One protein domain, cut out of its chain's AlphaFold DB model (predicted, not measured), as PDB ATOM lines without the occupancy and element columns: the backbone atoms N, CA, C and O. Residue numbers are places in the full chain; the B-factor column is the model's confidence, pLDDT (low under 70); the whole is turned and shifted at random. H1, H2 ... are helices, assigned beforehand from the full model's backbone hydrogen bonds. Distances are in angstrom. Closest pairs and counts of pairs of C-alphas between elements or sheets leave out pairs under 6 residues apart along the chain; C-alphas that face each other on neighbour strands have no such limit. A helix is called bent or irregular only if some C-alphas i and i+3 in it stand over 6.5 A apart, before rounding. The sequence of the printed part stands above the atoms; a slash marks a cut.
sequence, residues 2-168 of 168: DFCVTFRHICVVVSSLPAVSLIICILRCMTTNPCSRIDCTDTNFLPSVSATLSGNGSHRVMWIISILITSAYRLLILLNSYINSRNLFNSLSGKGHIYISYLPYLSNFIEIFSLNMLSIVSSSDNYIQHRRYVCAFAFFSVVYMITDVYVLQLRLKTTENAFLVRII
ATOM      1  N   ASP A   2      60.533  85.471  10.863       56.06
ATOM      2  CA  ASP A   2      59.177  84.973  11.155       56.06
ATOM      3  C   ASP A   2      58.052  85.929  10.740       56.06
ATOM      4  O   ASP A   2      57.018  85.498  10.241       56.06
ATOM      5  N   PHE A   3      58.275  87.245  10.831       60.59
ATOM      6  CA  PHE A   3      57.263  88.247  10.473       60.59
ATOM      7  C   PHE A   3      56.856  88.203   8.989       60.59
ATOM      8  O   PHE A   3      55.696  88.428   8.649       60.59
ATOM      9  N   CYS A   4      57.797  87.876   8.097       60.97
ATOM     10  CA  CYS A   4      57.546  87.819   6.655       60.97
ATOM     11  C   CYS A   4      56.762  86.550   6.272       60.97
ATOM     12  O   CYS A   4      55.868  86.595   5.425       60.97
ATOM     13  N   VAL A   5      57.045  85.434   6.954       61.47
ATOM     14  CA  VAL A   5      56.333  84.158   6.782       61.47
ATOM     15  C   VAL A   5      54.896  84.276   7.292       61.47
ATOM     16  O   VAL A   5      53.959  83.922   6.574       61.47
ATOM     17  N   THR A   6      54.705  84.870   8.472       74.62
ATOM     18  CA  THR A   6      53.378  85.112   9.052       74.62
ATOM     19  C   THR A   6      52.541  86.045   8.180       74.62
ATOM     20  O   THR A   6      51.383  85.741   7.901       74.62
ATOM     21  N   PHE A   7      53.120  87.137   7.666       74.88
ATOM     22  CA  PHE A   7      52.413  88.052   6.764       74.88
ATOM     23  C   PHE A   7      51.953  87.354   5.478       74.88
ATOM     24  O   PHE A   7      50.800  87.499   5.077       74.88
ATOM     25  N   ARG A   8      52.814  86.530   4.864       77.88
ATOM     26  CA  ARG A   8      52.455  85.772   3.656       77.88
ATOM     27  C   ARG A   8      51.299  84.807   3.912       77.88
ATOM     28  O   ARG A   8      50.395  84.722   3.086       77.88
ATOM     29  N   HIS A   9      51.305  84.101   5.042       79.56
ATOM     30  CA  HIS A   9      50.208  83.202   5.399       79.56
ATOM     31  C   HIS A   9      48.901  83.948   5.656       79.56
ATOM     32  O   HIS A   9      47.869  83.528   5.136       79.56
ATOM     33  N   ILE A  10      48.940  85.081   6.359       81.50
ATOM     34  CA  ILE A  10      47.749  85.913   6.578       81.50
ATOM     35  C   ILE A  10      47.176  86.386   5.237       81.50
ATOM     36  O   ILE A  10      45.978  86.236   5.014       81.50
ATOM     37  N   CYS A  11      48.010  86.868   4.309       81.19
ATOM     38  CA  CYS A  11      47.562  87.269   2.972       81.19
ATOM     39  C   CYS A  11      46.843  86.142   2.222       81.19
ATOM     40  O   CYS A  11      45.799  86.387   1.625       81.19
ATOM     41  N   VAL A  12      47.392  84.923   2.250       83.50
ATOM     42  CA  VAL A  12      46.808  83.758   1.562       83.50
ATOM     43  C   VAL A  12      45.483  83.345   2.198       83.50
ATOM     44  O   VAL A  12      44.513  83.072   1.496       83.50
ATOM     45  N   VAL A  13      45.413  83.330   3.529       85.00
ATOM     46  CA  VAL A  13      44.176  82.993   4.243       85.00
ATOM     47  C   VAL A  13      43.097  84.031   3.942       85.00
ATOM     48  O   VAL A  13      41.992  83.671   3.538       85.00
ATOM     49  N   VAL A  14      43.424  85.319   4.055       85.31
ATOM     50  CA  VAL A  14      42.472  86.409   3.816       85.31
ATOM     51  C   VAL A  14      42.017  86.455   2.354       85.31
ATOM     52  O   VAL A  14      40.836  86.664   2.102       85.31
ATOM     53  N   SER A  15      42.895  86.199   1.380       83.94
ATOM     54  CA  SER A  15      42.499  86.160  -0.036       83.94
ATOM     55  C   SER A  15      41.639  84.945  -0.394       83.94
ATOM     56  O   SER A  15      40.842  85.015  -1.328       83.94
ATOM     57  N   SER A  16      41.757  83.844   0.357       85.38
ATOM     58  CA  SER A  16      40.941  82.641   0.158       85.38
ATOM     59  C   SER A  16      39.523  82.754   0.731       85.38
ATOM     60  O   SER A  16      38.623  82.060   0.257       85.38
ATOM     61  N   LEU A  17      39.291  83.652   1.699       85.00
ATOM     62  CA  LEU A  17      37.995  83.808   2.376       85.00
ATOM     63  C   LEU A  17      36.826  84.046   1.401       85.00
ATOM     64  O   LEU A  17      35.833  83.315   1.480       85.00
ATOM     65  N   PRO A  18      36.913  85.005   0.454       84.88
ATOM     66  CA  PRO A  18      35.862  85.217  -0.532       84.88
ATOM     67  C   PRO A  18      35.611  83.965  -1.375       84.88
ATOM     68  O   PRO A  18      34.464  83.560  -1.525       84.88
ATOM     69  N   ALA A  19      36.659  83.289  -1.851       85.31
ATOM     70  CA  ALA A  19      36.511  82.082  -2.664       85.31
ATOM     71  C   ALA A  19      35.765  80.967  -1.913       85.31
ATOM     72  O   ALA A  19      34.816  80.389  -2.442       85.31
ATOM     73  N   VAL A  20      36.130  80.720  -0.653       85.75
ATOM     74  CA  VAL A  20      35.447  79.733   0.196       85.75
ATOM     75  C   VAL A  20      33.990  80.135   0.427       85.75
ATOM     76  O   VAL A  20      33.092  79.303   0.292       85.75
ATOM     77  N   SER A  21      33.728  81.413   0.714       84.06
ATOM     78  CA  SER A  21      32.357  81.893   0.912       84.06
ATOM     79  C   SER A  21      31.499  81.794  -0.358       84.06
ATOM     80  O   SER A  21      30.341  81.400  -0.243       84.06
ATOM     81  N   LEU A  22      32.052  82.030  -1.561       82.12
ATOM     82  CA  LEU A  22      31.349  81.784  -2.833       82.12
ATOM     83  C   LEU A  22      30.962  80.323  -2.984       82.12
ATOM     84  O   LEU A  22      29.816  80.034  -3.309       82.12
ATOM     85  N   ILE A  23      31.900  79.408  -2.739       85.06
ATOM     86  CA  ILE A  23      31.652  77.969  -2.879       85.06
ATOM     87  C   ILE A  23      30.507  77.552  -1.953       85.06
ATOM     88  O   ILE A  23      29.565  76.897  -2.392       85.06
ATOM     89  N   ILE A  24      30.527  78.001  -0.696       83.62
ATOM     90  CA  ILE A  24      29.451  77.727   0.266       83.62
ATOM     91  C   ILE A  24      28.117  78.330  -0.205       83.62
ATOM     92  O   ILE A  24      27.079  77.672  -0.090       83.62
ATOM     93  N   CYS A  25      28.125  79.556  -0.743       78.25
ATOM     94  CA  CYS A  25      26.923  80.209  -1.268       78.25
ATOM     95  C   CYS A  25      26.329  79.440  -2.454       78.25
ATOM     96  O   CYS A  25      25.128  79.175  -2.451       78.25
ATOM     97  N   ILE A  26      27.158  79.027  -3.416       78.38
ATOM     98  CA  ILE A  26      26.746  78.253  -4.596       78.38
ATOM     99  C   ILE A  26      26.176  76.898  -4.173       78.38
ATOM    100  O   ILE A  26      25.069  76.550  -4.579       78.38
ATOM    101  N   LEU A  27      26.881  76.157  -3.310       80.69
ATOM    102  CA  LEU A  27      26.421  74.851  -2.825       80.69
ATOM    103  C   LEU A  27      25.064  74.963  -2.123       80.69
ATOM    104  O   LEU A  27      24.152  74.194  -2.418       80.69
ATOM    105  N   ARG A  28      24.889  75.959  -1.244       75.06
ATOM    106  CA  ARG A  28      23.599  76.196  -0.577       75.06
ATOM    107  C   ARG A  28      22.500  76.560  -1.573       75.06
ATOM    108  O   ARG A  28      21.432  75.966  -1.507       75.06
ATOM    109  N   CYS A  29      22.771  77.474  -2.498       71.12
ATOM    110  CA  CYS A  29      21.851  77.908  -3.555       71.12
ATOM    111  C   CYS A  29      21.366  76.743  -4.439       71.12
ATOM    112  O   CYS A  29      20.175  76.669  -4.744       71.12
ATOM    113  N   MET A  30      22.246  75.787  -4.760       70.88
ATOM    114  CA  MET A  30      21.886  74.554  -5.473       70.88
ATOM    115  C   MET A  30      20.973  73.638  -4.646       70.88
ATOM    116  O   MET A  30      20.041  73.052  -5.188       70.88
ATOM    117  N   THR A  31      21.202  73.524  -3.333       70.94
ATOM    118  CA  THR A  31      20.408  72.626  -2.471       70.94
ATOM    119  C   THR A  31      19.004  73.136  -2.139       70.94
ATOM    120  O   THR A  31      18.110  72.323  -1.916       70.94
ATOM    121  N   THR A  32      18.772  74.453  -2.084       64.12
ATOM    122  CA  THR A  32      17.486  75.013  -1.622       64.12
ATOM    123  C   THR A  32      16.467  75.321  -2.724       64.12
ATOM    124  O   THR A  32      15.351  75.717  -2.394       64.12
ATOM    125  N   ASN A  33      16.785  75.124  -4.010       52.88
ATOM    126  CA  ASN A  33      15.916  75.394  -5.176       52.88
ATOM    127  C   ASN A  33      15.492  76.860  -5.501       52.88
ATOM    128  O   ASN A  33      14.721  77.014  -6.450       52.88
ATOM    129  N   PRO A  34      15.917  77.969  -4.846       55.31
ATOM    130  CA  PRO A  34      15.494  79.303  -5.292       55.31
ATOM    131  C   PRO A  34      16.253  79.774  -6.542       55.31
ATOM    132  O   PRO A  34      15.773  80.647  -7.254       55.31
ATOM    133  N   CYS A  35      17.425  79.199  -6.827       52.06
ATOM    134  CA  CYS A  35      18.282  79.607  -7.940       52.06
ATOM    135  C   CYS A  35      17.914  78.961  -9.286       52.06
ATOM    136  O   CYS A  35      18.419  79.383 -10.321       52.06
ATOM    137  N   SER A  36      17.033  77.955  -9.276       49.59
ATOM    138  CA  SER A  36      16.507  77.281 -10.469       49.59
ATOM    139  C   SER A  36      15.207  77.902 -10.997       49.59
ATOM    140  O   SER A  36      14.734  77.496 -12.053       49.59
ATOM    141  N   ARG A  37      14.633  78.905 -10.312       46.66
ATOM    142  CA  ARG A  37      13.476  79.682 -10.795       46.66
ATOM    143  C   ARG A  37      13.919  80.928 -11.558       46.66
ATOM    144  O   ARG A  37      13.568  82.047 -11.194       46.66
ATOM    145  N   ILE A  38      14.735  80.746 -12.586       50.47
ATOM    146  CA  ILE A  38      14.882  81.773 -13.614       50.47
ATOM    147  C   ILE A  38      14.007  81.284 -14.756       50.47
ATOM    148  O   ILE A  38      14.298  80.251 -15.351       50.47
ATOM    149  N   ASP A  39      12.903  81.987 -14.990       46.69
ATOM    150  CA  ASP A  39      12.008  81.780 -16.122       46.69
ATOM    151  C   ASP A  39      12.790  81.945 -17.430       46.69
ATOM    152  O   ASP A  39      12.909  83.050 -17.943       46.69
ATOM    153  N   CYS A  40      13.387  80.862 -17.920       46.12
ATOM    154  CA  CYS A  40      13.842  80.638 -19.288       46.12
ATOM    155  C   CYS A  40      14.196  79.152 -19.402       46.12
ATOM    156  O   CYS A  40      14.794  78.565 -18.507       46.12
ATOM    157  N   THR A  41      13.808  78.549 -20.513       47.66
ATOM    158  CA  THR A  41      13.764  77.119 -20.852       47.66
ATOM    159  C   THR A  41      15.085  76.334 -20.830       47.66
ATOM    160  O   THR A  41      15.095  75.197 -21.286       47.66
ATOM    161  N   ASP A  42      16.162  76.870 -20.255       45.94
ATOM    162  CA  ASP A  42      17.470  76.222 -20.176       45.94
ATOM    163  C   ASP A  42      18.059  76.354 -18.766       45.94
ATOM    164  O   ASP A  42      18.252  77.447 -18.228       45.94
ATOM    165  N   THR A  43      18.357  75.217 -18.140       48.41
ATOM    166  CA  THR A  43      18.962  75.143 -16.809       48.41
ATOM    167  C   THR A  43      20.349  75.790 -16.806       48.41
ATOM    168  O   THR A  43      21.319  75.202 -17.286       48.41
ATOM    169  N   ASN A  44      20.476  76.987 -16.227       54.09
ATOM    170  CA  ASN A  44      21.777  77.611 -15.979       54.09
ATOM    171  C   ASN A  44      22.487  76.902 -14.815       54.09
ATOM    172  O   ASN A  44      22.189  77.142 -13.647       54.09
ATOM    173  N   PHE A  45      23.451  76.036 -15.138       50.31
ATOM    174  CA  PHE A  45      24.234  75.273 -14.154       50.31
ATOM    175  C   PHE A  45      25.181  76.137 -13.305       50.31
ATOM    176  O   PHE A  45      25.577  75.722 -12.218       50.31
ATOM    177  N   LEU A  46      25.533  77.339 -13.776       51.72
ATOM    178  CA  LEU A  46      26.274  78.331 -13.001       51.72
ATOM    179  C   LEU A  46      25.428  79.599 -12.853       51.72
ATOM    180  O   LEU A  46      25.481  80.472 -13.724       51.72
ATOM    181  N   PRO A  47      24.641  79.728 -11.769       57.59
ATOM    182  CA  PRO A  47      24.018  81.001 -11.447       57.59
ATOM    183  C   PRO A  47      25.106  82.071 -11.309       57.59
ATOM    184  O   PRO A  47      26.160  81.842 -10.709       57.59
ATOM    185  N   SER A  48      24.860  83.253 -11.876       65.50
ATOM    186  CA  SER A  48      25.758  84.391 -11.693       65.50
ATOM    187  C   SER A  48      25.931  84.689 -10.200       65.50
ATOM    188  O   SER A  48      25.024  84.450  -9.399       65.50
ATOM    189  N   VAL A  49      27.084  85.240  -9.807       70.25
ATOM    190  CA  VAL A  49      27.350  85.593  -8.399       70.25
ATOM    191  C   VAL A  49      26.219  86.466  -7.840       70.25
ATOM    192  O   VAL A  49      25.716  86.205  -6.749       70.25
ATOM    193  N   SER A  50      25.720  87.420  -8.627       66.12
ATOM    194  CA  SER A  50      24.563  88.241  -8.261       66.12
ATOM    195  C   SER A  50      23.262  87.440  -8.114       66.12
ATOM    196  O   SER A  50      22.505  87.702  -7.184       66.12
ATOM    197  N   ALA A  51      23.010  86.430  -8.954       66.75
ATOM    198  CA  ALA A  51      21.842  85.558  -8.814       66.75
ATOM    199  C   ALA A  51      21.907  84.714  -7.532       66.75
ATOM    200  O   ALA A  51      20.913  84.635  -6.811       66.75
ATOM    201  N   THR A  52      23.078  84.166  -7.182       67.25
ATOM    202  CA  THR A  52      23.252  83.399  -5.930       67.25
ATOM    203  C   THR A  52      23.060  84.243  -4.671       67.25
ATOM    204  O   THR A  52      22.670  83.720  -3.631       67.25
ATOM    205  N   LEU A  53      23.306  85.552  -4.768       69.25
ATOM    206  CA  LEU A  53      23.218  86.512  -3.665       69.25
ATOM    207  C   LEU A  53      21.890  87.280  -3.633       69.25
ATOM    208  O   LEU A  53      21.681  88.088  -2.731       69.25
ATOM    209  N   SER A  54      21.001  87.040  -4.599       59.47
ATOM    210  CA  SER A  54      19.747  87.786  -4.754       59.47
ATOM    211  C   SER A  54      18.713  87.505  -3.652       59.47
ATOM    212  O   SER A  54      17.761  88.265  -3.491       59.47
ATOM    213  N   GLY A  55      18.901  86.443  -2.859       62.81
ATOM    214  CA  GLY A  55      18.015  86.067  -1.757       62.81
ATOM    215  C   GLY A  55      18.412  86.658  -0.397       62.81
ATOM    216  O   GLY A  55      19.581  86.903  -0.105       62.81
ATOM    217  N   ASN A  56      17.438  86.794   0.506       60.69
ATOM    218  CA  ASN A  56      17.637  87.228   1.903       60.69
ATOM    219  C   ASN A  56      18.202  86.123   2.829       60.69
ATOM    220  O   ASN A  56      17.904  86.065   4.020       60.69
ATOM    221  N   GLY A  57      19.009  85.207   2.289       67.25
ATOM    222  CA  GLY A  57      19.548  84.075   3.040       67.25
ATOM    223  C   GLY A  57      20.750  84.437   3.915       67.25
ATOM    224  O   GLY A  57      21.544  85.318   3.592       67.25
ATOM    225  N   SER A  58      20.960  83.676   4.993       71.06
ATOM    226  CA  SER A  58      22.125  83.813   5.889       71.06
ATOM    227  C   SER A  58      23.484  83.679   5.179       71.06
ATOM    228  O   SER A  58      24.484  84.216   5.650       71.06
ATOM    229  N   HIS A  59      23.528  83.016   4.017       74.75
ATOM    230  CA  HIS A  59      24.725  82.903   3.176       74.75
ATOM    231  C   HIS A  59      25.166  84.253   2.577       74.75
ATOM    232  O   HIS A  59      26.363  84.504   2.468       74.75
ATOM    233  N   ARG A  60      24.227  85.166   2.283       77.25
ATOM    234  CA  ARG A  60      24.536  86.518   1.788       77.25
ATOM    235  C   ARG A  60      25.305  87.327   2.830       77.25
ATOM    236  O   ARG A  60      26.243  88.039   2.492       77.25
ATOM    237  N   VAL A  61      24.958  87.179   4.107       80.94
ATOM    238  CA  VAL A  61      25.665  87.858   5.204       80.94
ATOM    239  C   VAL A  61      27.104  87.347   5.322       80.94
ATOM    240  O   VAL A  61      28.025  88.149   5.459       80.94
ATOM    241  N   MET A  62      27.323  86.034   5.188       83.81
ATOM    242  CA  MET A  62      28.673  85.449   5.178       83.81
ATOM    243  C   MET A  62      29.522  85.977   4.013       83.81
ATOM    244  O   MET A  62      30.699  86.287   4.207       83.81
ATOM    245  N   TRP A  63      28.924  86.124   2.827       84.62
ATOM    246  CA  TRP A  63      29.567  86.741   1.663       84.62
ATOM    247  C   TRP A  63      29.982  88.191   1.940       84.62
ATOM    248  O   TRP A  63      31.151  88.541   1.787       84.62
ATOM    249  N   ILE A  64      29.048  89.015   2.426       86.44
ATOM    250  CA  ILE A  64      29.297  90.432   2.728       86.44
ATOM    251  C   ILE A  64      30.425  90.579   3.755       86.44
ATOM    252  O   ILE A  64      31.353  91.355   3.536       86.44
ATOM    253  N   ILE A  65      30.394  89.805   4.844       86.88
ATOM    254  CA  ILE A  65      31.445  89.837   5.873       86.88
ATOM    255  C   ILE A  65      32.799  89.423   5.283       86.88
ATOM    256  O   ILE A  65      33.806  90.074   5.551       86.88
ATOM    257  N   SER A  66      32.834  88.390   4.437       87.75
ATOM    258  CA  SER A  66      34.077  87.925   3.805       87.75
ATOM    259  C   SER A  66      34.691  88.991   2.890       87.75
ATOM    260  O   SER A  66      35.906  89.211   2.921       87.75
ATOM    261  N   ILE A  67      33.861  89.707   2.124       88.56
ATOM    262  CA  ILE A  67      34.298  90.834   1.286       88.56
ATOM    263  C   ILE A  67      34.749  92.026   2.136       88.56
ATOM    264  O   ILE A  67      35.789  92.620   1.842       88.56
ATOM    265  N   LEU A  68      34.044  92.351   3.221       89.00
ATOM    266  CA  LEU A  68      34.427  93.431   4.137       89.00
ATOM    267  C   LEU A  68      35.781  93.161   4.806       89.00
ATOM    268  O   LEU A  68      36.642  94.036   4.828       89.00
ATOM    269  N   ILE A  69      36.013  91.938   5.290       87.94
ATOM    270  CA  ILE A  69      37.292  91.553   5.907       87.94
ATOM    271  C   ILE A  69      38.426  91.645   4.882       87.94
ATOM    272  O   ILE A  69      39.463  92.260   5.139       87.94
ATOM    273  N   THR A  70      38.219  91.072   3.695       89.50
ATOM    274  CA  THR A  70      39.237  91.067   2.637       89.50
ATOM    275  C   THR A  70      39.538  92.482   2.149       89.50
ATOM    276  O   THR A  70      40.697  92.834   1.930       89.50
ATOM    277  N   SER A  71      38.516  93.330   2.016       89.19
ATOM    278  CA  SER A  71      38.690  94.724   1.608       89.19
ATOM    279  C   SER A  71      39.402  95.571   2.661       89.19
ATOM    280  O   SER A  71      40.302  96.333   2.304       89.19
ATOM    281  N   ALA A  72      39.082  95.402   3.946       87.06
ATOM    282  CA  ALA A  72      39.793  96.069   5.036       87.06
ATOM    283  C   ALA A  72      41.287  95.714   5.023       87.06
ATOM    284  O   ALA A  72      42.146  96.592   5.113       87.06
ATOM    285  N   TYR A  73      41.606  94.436   4.818       86.56
ATOM    286  CA  TYR A  73      42.990  93.986   4.723       86.56
ATOM    287  C   TYR A  73      43.718  94.554   3.492       86.56
ATOM    288  O   TYR A  73      44.851  95.023   3.605       86.56
ATOM    289  N   ARG A  74      43.050  94.607   2.329       86.06
ATOM    290  CA  ARG A  74      43.587  95.259   1.119       86.06
ATOM    291  C   ARG A  74      43.921  96.736   1.359       86.06
ATOM    292  O   ARG A  74      44.970  97.193   0.908       86.06
ATOM    293  N   LEU A  75      43.074  97.468   2.086       85.69
ATOM    294  CA  LEU A  75      43.329  98.872   2.436       85.69
ATOM    295  C   LEU A  75      44.541  99.026   3.367       85.69
ATOM    296  O   LEU A  75      45.354  99.925   3.153       85.69
ATOM    297  N   LEU A  76      44.712  98.135   4.349       85.31
ATOM    298  CA  LEU A  76      45.878  98.150   5.245       85.31
ATOM    299  C   LEU A  76      47.196  97.933   4.489       85.31
ATOM    300  O   LEU A  76      48.167  98.660   4.710       85.31
ATOM    301  N   ILE A  77      47.234  96.965   3.567       83.69
ATOM    302  CA  ILE A  77      48.421  96.709   2.734       83.69
ATOM    303  C   ILE A  77      48.731  97.922   1.857       83.69
ATOM    304  O   ILE A  77      49.886  98.349   1.769       83.69
ATOM    305  N   LEU A  78      47.704  98.497   1.230       81.75
ATOM    306  CA  LEU A  78      47.853  99.665   0.371       81.75
ATOM    307  C   LEU A  78      48.408 100.868   1.141       81.75
ATOM    308  O   LEU A  78      49.304 101.537   0.635       81.75
ATOM    309  N   LEU A  79      47.919 101.131   2.357       80.69
ATOM    310  CA  LEU A  79      48.414 102.219   3.206       80.69
ATOM    311  C   LEU A  79      49.898 102.051   3.539       80.69
ATOM    312  O   LEU A  79      50.669 102.997   3.388       80.69
ATOM    313  N   ASN A  80      50.318 100.842   3.916       80.31
ATOM    314  CA  ASN A  80      51.730 100.555   4.178       80.31
ATOM    315  C   ASN A  80      52.594 100.743   2.922       80.31
ATOM    316  O   ASN A  80      53.661 101.356   2.988       80.31
ATOM    317  N   SER A  81      52.115 100.278   1.763       75.19
ATOM    318  CA  SER A  81      52.791 100.487   0.477       75.19
ATOM    319  C   SER A  81      52.866 101.976   0.105       75.19
ATOM    320  O   SER A  81      53.908 102.467  -0.336       75.19
ATOM    321  N   TYR A  82      51.799 102.738   0.352       76.12
ATOM    322  CA  TYR A  82      51.737 104.180   0.114       76.12
ATOM    323  C   TYR A  82      52.717 104.963   1.001       76.12
ATOM    324  O   TYR A  82      53.447 105.824   0.512       76.12
ATOM    325  N   ILE A  83      52.809 104.641   2.291       76.81
ATOM    326  CA  ILE A  83      53.773 105.286   3.197       76.81
ATOM    327  C   ILE A  83      55.207 104.974   2.757       76.81
ATOM    328  O   ILE A  83      56.024 105.886   2.617       76.81
ATOM    329  N   ASN A  84      55.506 103.702   2.474       74.00
ATOM    330  CA  ASN A  84      56.839 103.285   2.044       74.00
ATOM    331  C   ASN A  84      57.239 103.947   0.716       74.00
ATOM    332  O   ASN A  84      58.337 104.479   0.573       74.00
ATOM    333  N   SER A  85      56.317 103.976  -0.245       69.25
ATOM    334  CA  SER A  85      56.526 104.615  -1.541       69.25
ATOM    335  C   SER A  85      56.762 106.114  -1.447       69.25
ATOM    336  O   SER A  85      57.664 106.620  -2.114       69.25
ATOM    337  N   ARG A  86      55.990 106.815  -0.613       72.31
ATOM    338  CA  ARG A  86      56.147 108.249  -0.376       72.31
ATOM    339  C   ARG A  86      57.501 108.563   0.250       72.31
ATOM    340  O   ARG A  86      58.158 109.492  -0.203       72.31
ATOM    341  N   ASN A  87      57.937 107.778   1.235       69.25
ATOM    342  CA  ASN A  87      59.253 107.946   1.856       69.25
ATOM    343  C   ASN A  87      60.384 107.742   0.840       69.25
ATOM    344  O   ASN A  87      61.313 108.544   0.777       69.25
ATOM    345  N   LEU A  88      60.266 106.716  -0.006       66.88
ATOM    346  CA  LEU A  88      61.269 106.388  -1.016       66.88
ATOM    347  C   LEU A  88      61.338 107.459  -2.118       66.88
ATOM    348  O   LEU A  88      62.423 107.908  -2.468       66.88
ATOM    349  N   PHE A  89      60.193 107.938  -2.616       65.62
ATOM    350  CA  PHE A  89      60.156 108.994  -3.634       65.62
ATOM    351  C   PHE A  89      60.566 110.367  -3.095       65.62
ATOM    352  O   PHE A  89      61.299 111.068  -3.785       65.62
ATOM    353  N   ASN A  90      60.181 110.729  -1.865       65.25
ATOM    354  CA  ASN A  90      60.635 111.973  -1.231       65.25
ATOM    355  C   ASN A  90      62.160 112.012  -1.048       65.25
ATOM    356  O   ASN A  90      62.745 113.090  -1.087       65.25
ATOM    357  N   SER A  91      62.796 110.853  -0.846       60.78
ATOM    358  CA  SER A  91      64.250 110.752  -0.694       60.78
ATOM    359  C   SER A  91      65.016 110.795  -2.023       60.78
ATOM    360  O   SER A  91      66.208 111.088  -2.000       60.78
ATOM    361  N   LEU A  92      64.381 110.459  -3.153       56.28
ATOM    362  CA  LEU A  92      65.059 110.199  -4.436       56.28
ATOM    363  C   LEU A  92      64.676 111.158  -5.573       56.28
ATOM    364  O   LEU A  92      65.432 111.263  -6.535       56.28
ATOM    365  N   SER A  93      63.527 111.843  -5.529       50.28
ATOM    366  CA  SER A  93      63.091 112.680  -6.655       50.28
ATOM    367  C   SER A  93      62.237 113.875  -6.229       50.28
ATOM    368  O   SER A  93      61.401 113.786  -5.333       50.28
ATOM    369  N   GLY A  94      62.446 115.014  -6.897       54.34
ATOM    370  CA  GLY A  94      61.708 116.257  -6.668       54.34
ATOM    371  C   GLY A  94      60.189 116.131  -6.879       54.34
ATOM    372  O   GLY A  94      59.693 115.159  -7.449       54.34
ATOM    373  N   LYS A  95      59.458 117.164  -6.428       54.41
ATOM    374  CA  LYS A  95      57.986 117.318  -6.289       54.41
ATOM    375  C   LYS A  95      57.057 116.672  -7.347       54.41
ATOM    376  O   LYS A  95      55.882 116.485  -7.046       54.41
ATOM    377  N   GLY A  96      57.527 116.319  -8.545       55.16
ATOM    378  CA  GLY A  96      56.714 115.744  -9.626       55.16
ATOM    379  C   GLY A  96      56.212 114.310  -9.388       55.16
ATOM    380  O   GLY A  96      55.099 113.984  -9.789       55.16
ATOM    381  N   HIS A  97      56.967 113.456  -8.682       59.38
ATOM    382  CA  HIS A  97      56.608 112.033  -8.511       59.38
ATOM    383  C   HIS A  97      55.580 111.744  -7.399       59.38
ATOM    384  O   HIS A  97      55.065 110.628  -7.299       59.38
ATOM    385  N   ILE A  98      55.231 112.744  -6.584       61.75
ATOM    386  CA  ILE A  98      54.268 112.591  -5.480       61.75
ATOM    387  C   ILE A  98      52.850 112.359  -6.026       61.75
ATOM    388  O   ILE A  98      52.122 111.507  -5.518       61.75
ATOM    389  N   TYR A  99      52.485 113.044  -7.114       63.00
ATOM    390  CA  TYR A  99      51.171 112.910  -7.758       63.00
ATOM    391  C   TYR A  99      50.927 111.503  -8.314       63.00
ATOM    392  O   TYR A  99      49.819 110.978  -8.215       63.00
ATOM    393  N   ILE A 100      51.983 110.853  -8.816       68.25
ATOM    394  CA  ILE A 100      51.924 109.484  -9.348       68.25
ATOM    395  C   ILE A 100      51.596 108.471  -8.242       68.25
ATOM    396  O   ILE A 100      50.963 107.457  -8.514       68.25
ATOM    397  N   SER A 101      51.957 108.750  -6.984       70.06
ATOM    398  CA  SER A 101      51.658 107.852  -5.858       70.06
ATOM    399  C   SER A 101      50.221 107.994  -5.331       70.06
ATOM    400  O   SER A 101      49.716 107.077  -4.689       70.06
ATOM    401  N   TYR A 102      49.539 109.111  -5.611       78.19
ATOM    402  CA  TYR A 102      48.175 109.370  -5.129       78.19
ATOM    403  C   TYR A 102      47.085 108.744  -6.016       78.19
ATOM    404  O   TYR A 102      46.087 108.231  -5.508       78.19
ATOM    405  N   LEU A 103      47.296 108.721  -7.335       80.62
ATOM    406  CA  LEU A 103      46.382 108.103  -8.305       80.62
ATOM    407  C   LEU A 103      46.051 106.619  -8.032       80.62
ATOM    408  O   LEU A 103      44.862 106.292  -7.985       80.62
ATOM    409  N   PRO A 104      47.026 105.711  -7.809       83.00
ATOM    410  CA  PRO A 104      46.717 104.303  -7.556       83.00
ATOM    411  C   PRO A 104      45.996 104.120  -6.218       83.00
ATOM    412  O   PRO A 104      45.124 103.261  -6.103       83.00
ATOM    413  N   TYR A 105      46.313 104.957  -5.223       83.75
ATOM    414  CA  TYR A 105      45.648 104.931  -3.925       83.75
ATOM    415  C   TYR A 105      44.157 105.269  -4.053       83.75
ATOM    416  O   TYR A 105      43.311 104.507  -3.585       83.75
ATOM    417  N   LEU A 106      43.830 106.372  -4.736       87.38
ATOM    418  CA  LEU A 106      42.441 106.754  -4.986       87.38
ATOM    419  C   LEU A 106      41.693 105.713  -5.822       87.38
ATOM    420  O   LEU A 106      40.569 105.363  -5.473       87.38
ATOM    421  N   SER A 107      42.307 105.201  -6.892       88.38
ATOM    422  CA  SER A 107      41.662 104.205  -7.757       88.38
ATOM    423  C   SER A 107      41.312 102.934  -6.982       88.38
ATOM    424  O   SER A 107      40.173 102.480  -7.050       88.38
ATOM    425  N   ASN A 108      42.241 102.408  -6.176       89.12
ATOM    426  CA  ASN A 108      41.990 101.220  -5.353       89.12
ATOM    427  C   ASN A 108      40.952 101.495  -4.253       89.12
ATOM    428  O   ASN A 108      40.130 100.635  -3.950       89.12
ATOM    429  N   PHE A 109      40.943 102.696  -3.665       89.25
ATOM    430  CA  PHE A 109      39.919 103.069  -2.686       89.25
ATOM    431  C   PHE A 109      38.517 103.072  -3.310       89.25
ATOM    432  O   PHE A 109      37.591 102.486  -2.745       89.25
ATOM    433  N   ILE A 110      38.357 103.680  -4.490       90.56
ATOM    434  CA  ILE A 110      37.069 103.723  -5.198       90.56
ATOM    435  C   ILE A 110      36.662 102.326  -5.685       90.56
ATOM    436  O   ILE A 110      35.486 101.966  -5.588       90.56
ATOM    437  N   GLU A 111      37.612 101.519  -6.160       92.25
ATOM    438  CA  GLU A 111      37.388 100.116  -6.521       92.25
ATOM    439  C   GLU A 111      36.832  99.329  -5.325       92.25
ATOM    440  O   GLU A 111      35.762  98.726  -5.416       92.25
ATOM    441  N   ILE A 112      37.516  99.381  -4.180       90.94
ATOM    442  CA  ILE A 112      37.126  98.670  -2.959       90.94
ATOM    443  C   ILE A 112      35.768  99.154  -2.441       90.94
ATOM    444  O   ILE A 112      34.935  98.348  -2.021       90.94
ATOM    445  N   PHE A 113      35.514 100.461  -2.475       90.06
ATOM    446  CA  PHE A 113      34.223 101.016  -2.086       90.06
ATOM    447  C   PHE A 113      33.097 100.524  -3.007       90.06
ATOM    448  O   PHE A 113      32.044 100.100  -2.529       90.06
ATOM    449  N   SER A 114      33.344 100.505  -4.319       89.00
ATOM    450  CA  SER A 114      32.390 100.003  -5.313       89.00
ATOM    451  C   SER A 114      32.108  98.511  -5.122       89.00
ATOM    452  O   SER A 114      30.952  98.104  -5.205       89.00
ATOM    453  N   LEU A 115      33.125  97.708  -4.791       89.75
ATOM    454  CA  LEU A 115      32.981  96.279  -4.492       89.75
ATOM    455  C   LEU A 115      32.135  96.024  -3.232       89.75
ATOM    456  O   LEU A 115      31.297  95.120  -3.211       89.75
ATOM    457  N   ASN A 116      32.325  96.831  -2.186       89.44
ATOM    458  CA  ASN A 116      31.525  96.740  -0.966       89.44
ATOM    459  C   ASN A 116      30.066  97.137  -1.221       89.44
ATOM    460  O   ASN A 116      29.156  96.410  -0.825       89.44
ATOM    461  N   MET A 117      29.831  98.233  -1.950       87.38
ATOM    462  CA  MET A 117      28.476  98.642  -2.342       87.38
ATOM    463  C   MET A 117      27.789  97.594  -3.216       87.38
ATOM    464  O   MET A 117      26.619  97.290  -2.998       87.38
ATOM    465  N   LEU A 118      28.526  96.984  -4.147       86.00
ATOM    466  CA  LEU A 118      28.036  95.883  -4.971       86.00
ATOM    467  C   LEU A 118      27.641  94.656  -4.137       86.00
ATOM    468  O   LEU A 118      26.688  93.968  -4.474       86.00
ATOM    469  N   SER A 119      28.359  94.385  -3.046       84.00
ATOM    470  CA  SER A 119      28.063  93.248  -2.165       84.00
ATOM    471  C   SER A 119      26.836  93.494  -1.280       84.00
ATOM    472  O   SER A 119      26.133  92.551  -0.917       84.00
ATOM    473  N   ILE A 120      26.573  94.756  -0.930       81.00
ATOM    474  CA  ILE A 120      25.429  95.155  -0.100       81.00
ATOM    475  C   ILE A 120      24.156  95.257  -0.942       81.00
ATOM    476  O   ILE A 120      23.111  94.761  -0.522       81.00
ATOM    477  N   VAL A 121      24.221  95.886  -2.117       78.44
ATOM    478  CA  VAL A 121      23.053  96.101  -2.978       78.44
ATOM    479  C   VAL A 121      22.723  94.815  -3.723       78.44
ATOM    480  O   VAL A 121      23.509  94.351  -4.540       78.44
ATOM    481  N   SER A 122      21.541  94.248  -3.475       71.31
ATOM    482  CA  SER A 122      21.068  93.095  -4.243       71.31
ATOM    483  C   SER A 122      20.657  93.521  -5.651       71.31
ATOM    484  O   SER A 122      20.042  94.575  -5.846       71.31
ATOM    485  N   SER A 123      20.929  92.671  -6.642       68.06
ATOM    486  CA  SER A 123      20.430  92.861  -8.006       68.06
ATOM    487  C   SER A 123      18.901  92.820  -8.092       68.06
ATOM    488  O   SER A 123      18.348  93.393  -9.026       68.06
ATOM    489  N   SER A 124      18.234  92.161  -7.133       65.38
ATOM    490  CA  SER A 124      16.768  92.084  -7.041       65.38
ATOM    491  C   SER A 124      16.126  93.411  -6.643       65.38
ATOM    492  O   SER A 124      15.021  93.701  -7.085       65.38
ATOM    493  N   ASP A 125      16.819  94.207  -5.824       69.69
ATOM    494  CA  ASP A 125      16.252  95.427  -5.249       69.69
ATOM    495  C   ASP A 125      16.381  96.600  -6.221       69.69
ATOM    496  O   ASP A 125      15.421  97.322  -6.458       69.69
ATOM    497  N   ASN A 126      17.572  96.798  -6.800       77.00
ATOM    498  CA  ASN A 126      17.861  97.947  -7.660       77.00
ATOM    499  C   ASN A 126      18.865  97.597  -8.768       77.00
ATOM    500  O   ASN A 126      20.047  97.953  -8.705       77.00
ATOM    501  N   TYR A 127      18.389  96.943  -9.831       78.75
ATOM    502  CA  TYR A 127      19.219  96.506 -10.963       78.75
ATOM    503  C   TYR A 127      20.059  97.636 -11.591       78.75
ATOM    504  O   TYR A 127      21.248  97.458 -11.866       78.75
ATOM    505  N   ILE A 128      19.470  98.823 -11.780       83.62
ATOM    506  CA  ILE A 128      20.151  99.981 -12.388       83.62
ATOM    507  C   ILE A 128      21.358 100.402 -11.547       83.62
ATOM    508  O   ILE A 128      22.444 100.640 -12.078       83.62
ATOM    509  N   GLN A 129      21.183 100.479 -10.229       81.94
ATOM    510  CA  GLN A 129      22.237 100.909  -9.320       81.94
ATOM    511  C   GLN A 129      23.316  99.831  -9.171       81.94
ATOM    512  O   GLN A 129      24.504 100.143  -9.246       81.94
ATOM    513  N   HIS A 130      22.912  98.560  -9.081       84.50
ATOM    514  CA  HIS A 130      23.824  97.418  -9.082       84.50
ATOM    515  C   HIS A 130      24.736  97.430 -10.320       84.50
ATOM    516  O   HIS A 130      25.958  97.359 -10.196       84.50
ATOM    517  N   ARG A 131      24.176  97.618 -11.525       86.12
ATOM    518  CA  ARG A 131      24.963  97.705 -12.768       86.12
ATOM    519  C   ARG A 131      25.977  98.852 -12.743       86.12
ATOM    520  O   ARG A 131      27.101  98.669 -13.204       86.12
ATOM    521  N   ARG A 132      25.618 100.014 -12.184       88.69
ATOM    522  CA  ARG A 132      26.547 101.152 -12.043       88.69
ATOM    523  C   ARG A 132      27.737 100.801 -11.153       88.69
ATOM    524  O   ARG A 132      28.860 101.136 -11.519       88.69
ATOM    525  N   TYR A 133      27.514 100.101 -10.040       88.94
ATOM    526  CA  TYR A 133      28.602  99.655  -9.163       88.94
ATOM    527  C   TYR A 133      29.500  98.608  -9.823       88.94
ATOM    528  O   TYR A 133      30.716  98.705  -9.683       88.94
ATOM    529  N   VAL A 134      28.938  97.674 -10.603       88.25
ATOM    530  CA  VAL A 134      29.735  96.722 -11.403       88.25
ATOM    531  C   VAL A 134      30.642  97.463 -12.385       88.25
ATOM    532  O   VAL A 134      31.841  97.196 -12.440       88.25
ATOM    533  N   CYS A 135      30.090  98.411 -13.149       90.69
ATOM    534  CA  CYS A 135      30.869  99.182 -14.116       90.69
ATOM    535  C   CYS A 135      31.949 100.034 -13.437       90.69
ATOM    536  O   CYS A 135      33.076 100.071 -13.922       90.69
ATOM    537  N   ALA A 136      31.625 100.687 -12.315       91.25
ATOM    538  CA  ALA A 136      32.594 101.462 -11.546       91.25
ATOM    539  C   ALA A 136      33.731 100.569 -11.036       91.25
ATOM    540  O   ALA A 136      34.893 100.864 -11.298       91.25
ATOM    541  N   PHE A 137      33.408  99.443 -10.393       91.62
ATOM    542  CA  PHE A 137      34.396  98.471  -9.927       91.62
ATOM    543  C   PHE A 137      35.337  98.031 -11.056       91.62
ATOM    544  O   PHE A 137      36.549  98.161 -10.914       91.62
ATOM    545  N   ALA A 138      34.790  97.602 -12.198       91.81
ATOM    546  CA  ALA A 138      35.582  97.133 -13.335       91.81
ATOM    547  C   ALA A 138      36.481  98.230 -13.933       91.81
ATOM    548  O   ALA A 138      37.637  97.984 -14.278       91.81
ATOM    549  N   PHE A 139      35.970  99.458 -14.049       93.19
ATOM    550  CA  PHE A 139      36.751 100.578 -14.566       93.19
ATOM    551  C   PHE A 139      37.913 100.932 -13.629       93.19
ATOM    552  O   PHE A 139      39.065 100.994 -14.060       93.19
ATOM    553  N   PHE A 140      37.635 101.104 -12.333       91.88
ATOM    554  CA  PHE A 140      38.658 101.466 -11.351       91.88
ATOM    555  C   PHE A 140      39.669 100.344 -11.097       91.88
ATOM    556  O   PHE A 140      40.834 100.655 -10.848       91.88
ATOM    557  N   SER A 141      39.286  99.068 -11.242       91.06
ATOM    558  CA  SER A 141      40.236  97.951 -11.164       91.06
ATOM    559  C   SER A 141      41.241  97.968 -12.315       91.06
ATOM    560  O   SER A 141      42.430  97.736 -12.106       91.06
ATOM    561  N   VAL A 142      40.793  98.296 -13.534       91.94
ATOM    562  CA  VAL A 142      41.686  98.405 -14.699       91.94
ATOM    563  C   VAL A 142      42.635  99.590 -14.532       91.94
ATOM    564  O   VAL A 142      43.843  99.442 -14.708       91.94
ATOM    565  N   VAL A 143      42.113 100.754 -14.135       90.25
ATOM    566  CA  VAL A 143      42.934 101.950 -13.878       90.25
ATOM    567  C   VAL A 143      43.959 101.685 -12.774       90.25
ATOM    568  O   VAL A 143      45.129 102.050 -12.923       90.25
ATOM    569  N   TYR A 144      43.554 101.012 -11.694       89.00
ATOM    570  CA  TYR A 144      44.458 100.631 -10.613       89.00
ATOM    571  C   TYR A 144      45.574  99.711 -11.117       89.00
ATOM    572  O   TYR A 144      46.740 100.025 -10.898       89.00
ATOM    573  N   MET A 145      45.246  98.648 -11.857       89.81
ATOM    574  CA  MET A 145      46.231  97.699 -12.389       89.81
ATOM    575  C   MET A 145      47.251  98.372 -13.318       89.81
ATOM    576  O   MET A 145      48.451  98.141 -13.184       89.81
ATOM    577  N   ILE A 146      46.798  99.237 -14.231       89.44
ATOM    578  CA  ILE A 146      47.692  99.984 -15.131       89.44
ATOM    579  C   ILE A 146      48.641 100.871 -14.318       89.44
ATOM    580  O   ILE A 146      49.847 100.902 -14.568       89.44
ATOM    581  N   THR A 147      48.101 101.581 -13.328       85.50
ATOM    582  CA  THR A 147      48.886 102.505 -12.504       85.50
ATOM    583  C   THR A 147      49.870 101.759 -11.602       85.50
ATOM    584  O   THR A 147      50.997 102.215 -11.425       85.50
ATOM    585  N   ASP A 148      49.484 100.602 -11.067       85.31
ATOM    586  CA  ASP A 148      50.340  99.748 -10.240       85.31
ATOM    587  C   ASP A 148      51.539  99.216 -11.036       85.31
ATOM    588  O   ASP A 148      52.686  99.394 -10.619       85.31
ATOM    589  N   VAL A 149      51.297  98.694 -12.247       87.94
ATOM    590  CA  VAL A 149      52.366  98.267 -13.166       87.94
ATOM    591  C   VAL A 149      53.294  99.433 -13.496       87.94
ATOM    592  O   VAL A 149      54.515  99.284 -13.448       87.94
ATOM    593  N   TYR A 150      52.747 100.615 -13.782       85.19
ATOM    594  CA  TYR A 150      53.551 101.802 -14.065       85.19
ATOM    595  C   TYR A 150      54.434 102.212 -12.873       85.19
ATOM    596  O   TYR A 150      55.626 102.483 -13.037       85.19
ATOM    597  N   VAL A 151      53.886 102.206 -11.654       82.44
ATOM    598  CA  VAL A 151      54.644 102.501 -10.427       82.44
ATOM    599  C   VAL A 151      55.736 101.461 -10.184       82.44
ATOM    600  O   VAL A 151      56.847 101.834  -9.800       82.44
ATOM    601  N   LEU A 152      55.460 100.178 -10.426       83.12
ATOM    602  CA  LEU A 152      56.448  99.107 -10.302       83.12
ATOM    603  C   LEU A 152      57.620  99.312 -11.269       83.12
ATOM    604  O   LEU A 152      58.774  99.265 -10.846       83.12
ATOM    605  N   GLN A 153      57.332  99.615 -12.537       84.56
ATOM    606  CA  GLN A 153      58.354  99.913 -13.549       84.56
ATOM    607  C   GLN A 153      59.229 101.107 -13.138       84.56
ATOM    608  O   GLN A 153      60.457 101.054 -13.232       84.56
ATOM    609  N   LEU A 154      58.622 102.168 -12.595       80.06
ATOM    610  CA  LEU A 154      59.362 103.319 -12.071       80.06
ATOM    611  C   LEU A 154      60.279 102.954 -10.897       80.06
ATOM    612  O   LEU A 154      61.400 103.467 -10.809       80.06
ATOM    613  N   ARG A 155      59.831 102.072  -9.993       76.62
ATOM    614  CA  ARG A 155      60.677 101.594  -8.889       76.62
ATOM    615  C   ARG A 155      61.869 100.804  -9.395       76.62
ATOM    616  O   ARG A 155      62.975 101.098  -8.955       76.62
ATOM    617  N   LEU A 156      61.651  99.871 -10.324       82.75
ATOM    618  CA  LEU A 156      62.718  99.053 -10.906       82.75
ATOM    619  C   LEU A 156      63.794  99.927 -11.557       82.75
ATOM    620  O   LEU A 156      64.978  99.782 -11.251       82.75
ATOM    621  N   LYS A 157      63.377 100.923 -12.346       80.38
ATOM    622  CA  LYS A 157      64.299 101.877 -12.974       80.38
ATOM    623  C   LYS A 157      65.089 102.694 -11.948       80.38
ATOM    624  O   LYS A 157      66.274 102.951 -12.128       80.38
ATOM    625  N   THR A 158      64.452 103.088 -10.845       73.94
ATOM    626  CA  THR A 158      65.122 103.838  -9.771       73.94
ATOM    627  C   THR A 158      66.131 102.966  -9.022       73.94
ATOM    628  O   THR A 158      67.224 103.435  -8.708       73.94
ATOM    629  N   THR A 159      65.804 101.697  -8.757       74.31
ATOM    630  CA  THR A 159      66.737 100.757  -8.117       74.31
ATOM    631  C   THR A 159      67.936 100.437  -9.001       74.31
ATOM    632  O   THR A 159      69.051 100.409  -8.494       74.31
ATOM    633  N   GLU A 160      67.737 100.266 -10.310       77.00
ATOM    634  CA  GLU A 160      68.827 100.039 -11.267       77.00
ATOM    635  C   GLU A 160      69.791 101.235 -11.305       77.00
ATOM    636  O   GLU A 160      70.999 101.071 -11.138       77.00
ATOM    637  N   ASN A 161      69.251 102.455 -11.386       70.75
ATOM    638  CA  ASN A 161      70.048 103.683 -11.338       70.75
ATOM    639  C   ASN A 161      70.830 103.821 -10.020       70.75
ATOM    640  O   ASN A 161      71.990 104.225 -10.028       70.75
ATOM    641  N   ALA A 162      70.218 103.472  -8.883       69.12
ATOM    642  CA  ALA A 162      70.881 103.516  -7.580       69.12
ATOM    643  C   ALA A 162      72.016 102.483  -7.457       69.12
ATOM    644  O   ALA A 162      73.019 102.754  -6.795       69.12
ATOM    645  N   PHE A 163      71.880 101.317  -8.097       71.38
ATOM    646  CA  PHE A 163      72.952 100.327  -8.189       71.38
ATOM    647  C   PHE A 163      74.114 100.828  -9.050       71.38
ATOM    648  O   PHE A 163      75.259 100.719  -8.620       71.38
ATOM    649  N   LEU A 164      73.837 101.434 -10.209       68.31
ATOM    650  CA  LEU A 164      74.880 101.990 -11.081       68.31
ATOM    651  C   LEU A 164      75.680 103.111 -10.402       68.31
ATOM    652  O   LEU A 164      76.902 103.124 -10.495       68.31
ATOM    653  N   VAL A 165      75.017 103.996  -9.650       68.31
ATOM    654  CA  VAL A 165      75.685 105.065  -8.879       68.31
ATOM    655  C   VAL A 165      76.584 104.517  -7.763       68.31
ATOM    656  O   VAL A 165      77.525 105.187  -7.366       68.31
ATOM    657  N   ARG A 166      76.323 103.311  -7.242       65.06
ATOM    658  CA  ARG A 166      77.174 102.679  -6.215       65.06
ATOM    659  C   ARG A 166      78.401 101.955  -6.774       65.06
ATOM    660  O   ARG A 166      79.259 101.578  -5.981       65.06
ATOM    661  N   ILE A 167      78.439 101.684  -8.079       65.69
ATOM    662  CA  ILE A 167      79.510 100.912  -8.735       65.69
ATOM    663  C   ILE A 167      80.590 101.835  -9.331       65.69
ATOM    664  O   ILE A 167      81.724 101.391  -9.509       65.69
ATOM    665  N   ILE A 168      80.246 103.094  -9.621       54.06
ATOM    666  CA  ILE A 168      81.152 104.150 -10.108       54.06
ATOM    667  C   ILE A 168      81.724 104.919  -8.917       54.06
ATOM    668  O   ILE A 168      82.941 105.202  -8.941       54.06
TER     669      ILE A 168
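This is residues 2 to 168 of the 168 residues of an uncharacterized protein of Schistosoma rodhaini (UniProt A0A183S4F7). Three long helices, H3, H4 and H5, fold back and forth side by side as two successive helical hairpins, and arm H1b of the bent helix H1 packs along residues 59 to 70 of H3. Arm H1a slants away from H3, residues 2 to 9 stick out as one free tip and residues 163 to 168 as another, and short H2 packs on H1b. The 167 printed residues hold five named helices, H1 to H5 in order, and no named strand: the class is all helix, with mostly aligned packing, the touching helices mostly at shallow tilts. The whole is loose, with a radius of gyration of the C-alphas of 20.8 A, and elongated, spanning 72 by 39 by 24 A.

By its hydrogen bonds H1, residues 2 to 32, was assigned as one helix, but it is bent: C-alphas 15 and 18 are 6.7 A apart, and its arms H1a, residues 2 to 15, and H1b, residues 18 to 32, stand at a shallow tilt of 30 degrees. H2, residues 49 to 52, touches H1b, closest at the C-alphas of Cys 29 and Thr 52, 6.1 A. H3, residues 58 to 92, is apart from H2, but only just, at 8.4 A. H1b and H3 touch at a shallow tilt of 15 degrees, opposite ways, the closest C-alphas being those of Pro 18 and Ser 66, 5.4 A. H1a touches H3 with residues 14 to 15 alone, at a steep tilt of 44 degrees; the closest C-alphas, of Val 14 and Thr 70, are 5.8 A apart. H4, residues 95 to 120, forms a hairpin with H3 at a shallow tilt of 2 degrees, closest at the C-alphas of Ile 64 and Ser 119, 5.8 A. H5, residues 127 to 167, forms a hairpin with H4 at a shallow tilt of 32 degrees, closest at the C-alphas of Glu 111 and Phe 137, 4.8 A. H3 and H5 are near each other; H1b is apart from H4 and H5. Every O i to N i+4 pair is within hydrogen-bond range in H1a, H1b, H3 and H5, against 16 of 22 in H4; H2 is too short for such a pair.

H1a begins at C-alpha 2, (59.177, 84.973, 11.155), and measures 20.1 A; H1b measures 21.0 A. H3 runs 51.4 A from C-alpha 58, (22.125, 83.813, 5.889). H4 measures 39.9 A, and H5 runs 60.5 A to C-alpha 167, (79.510, 100.912, -8.735).

The C-alphas farthest apart, of Thr 41 and Ile 168, are 73.4 A apart. The printed part has no cut. The link from H1 to H2, residues 33 to 48, is long. The mean pLDDT of the printed part is 75.6; 53 residues are under 70, among them 32 to 48 and 87 to 100.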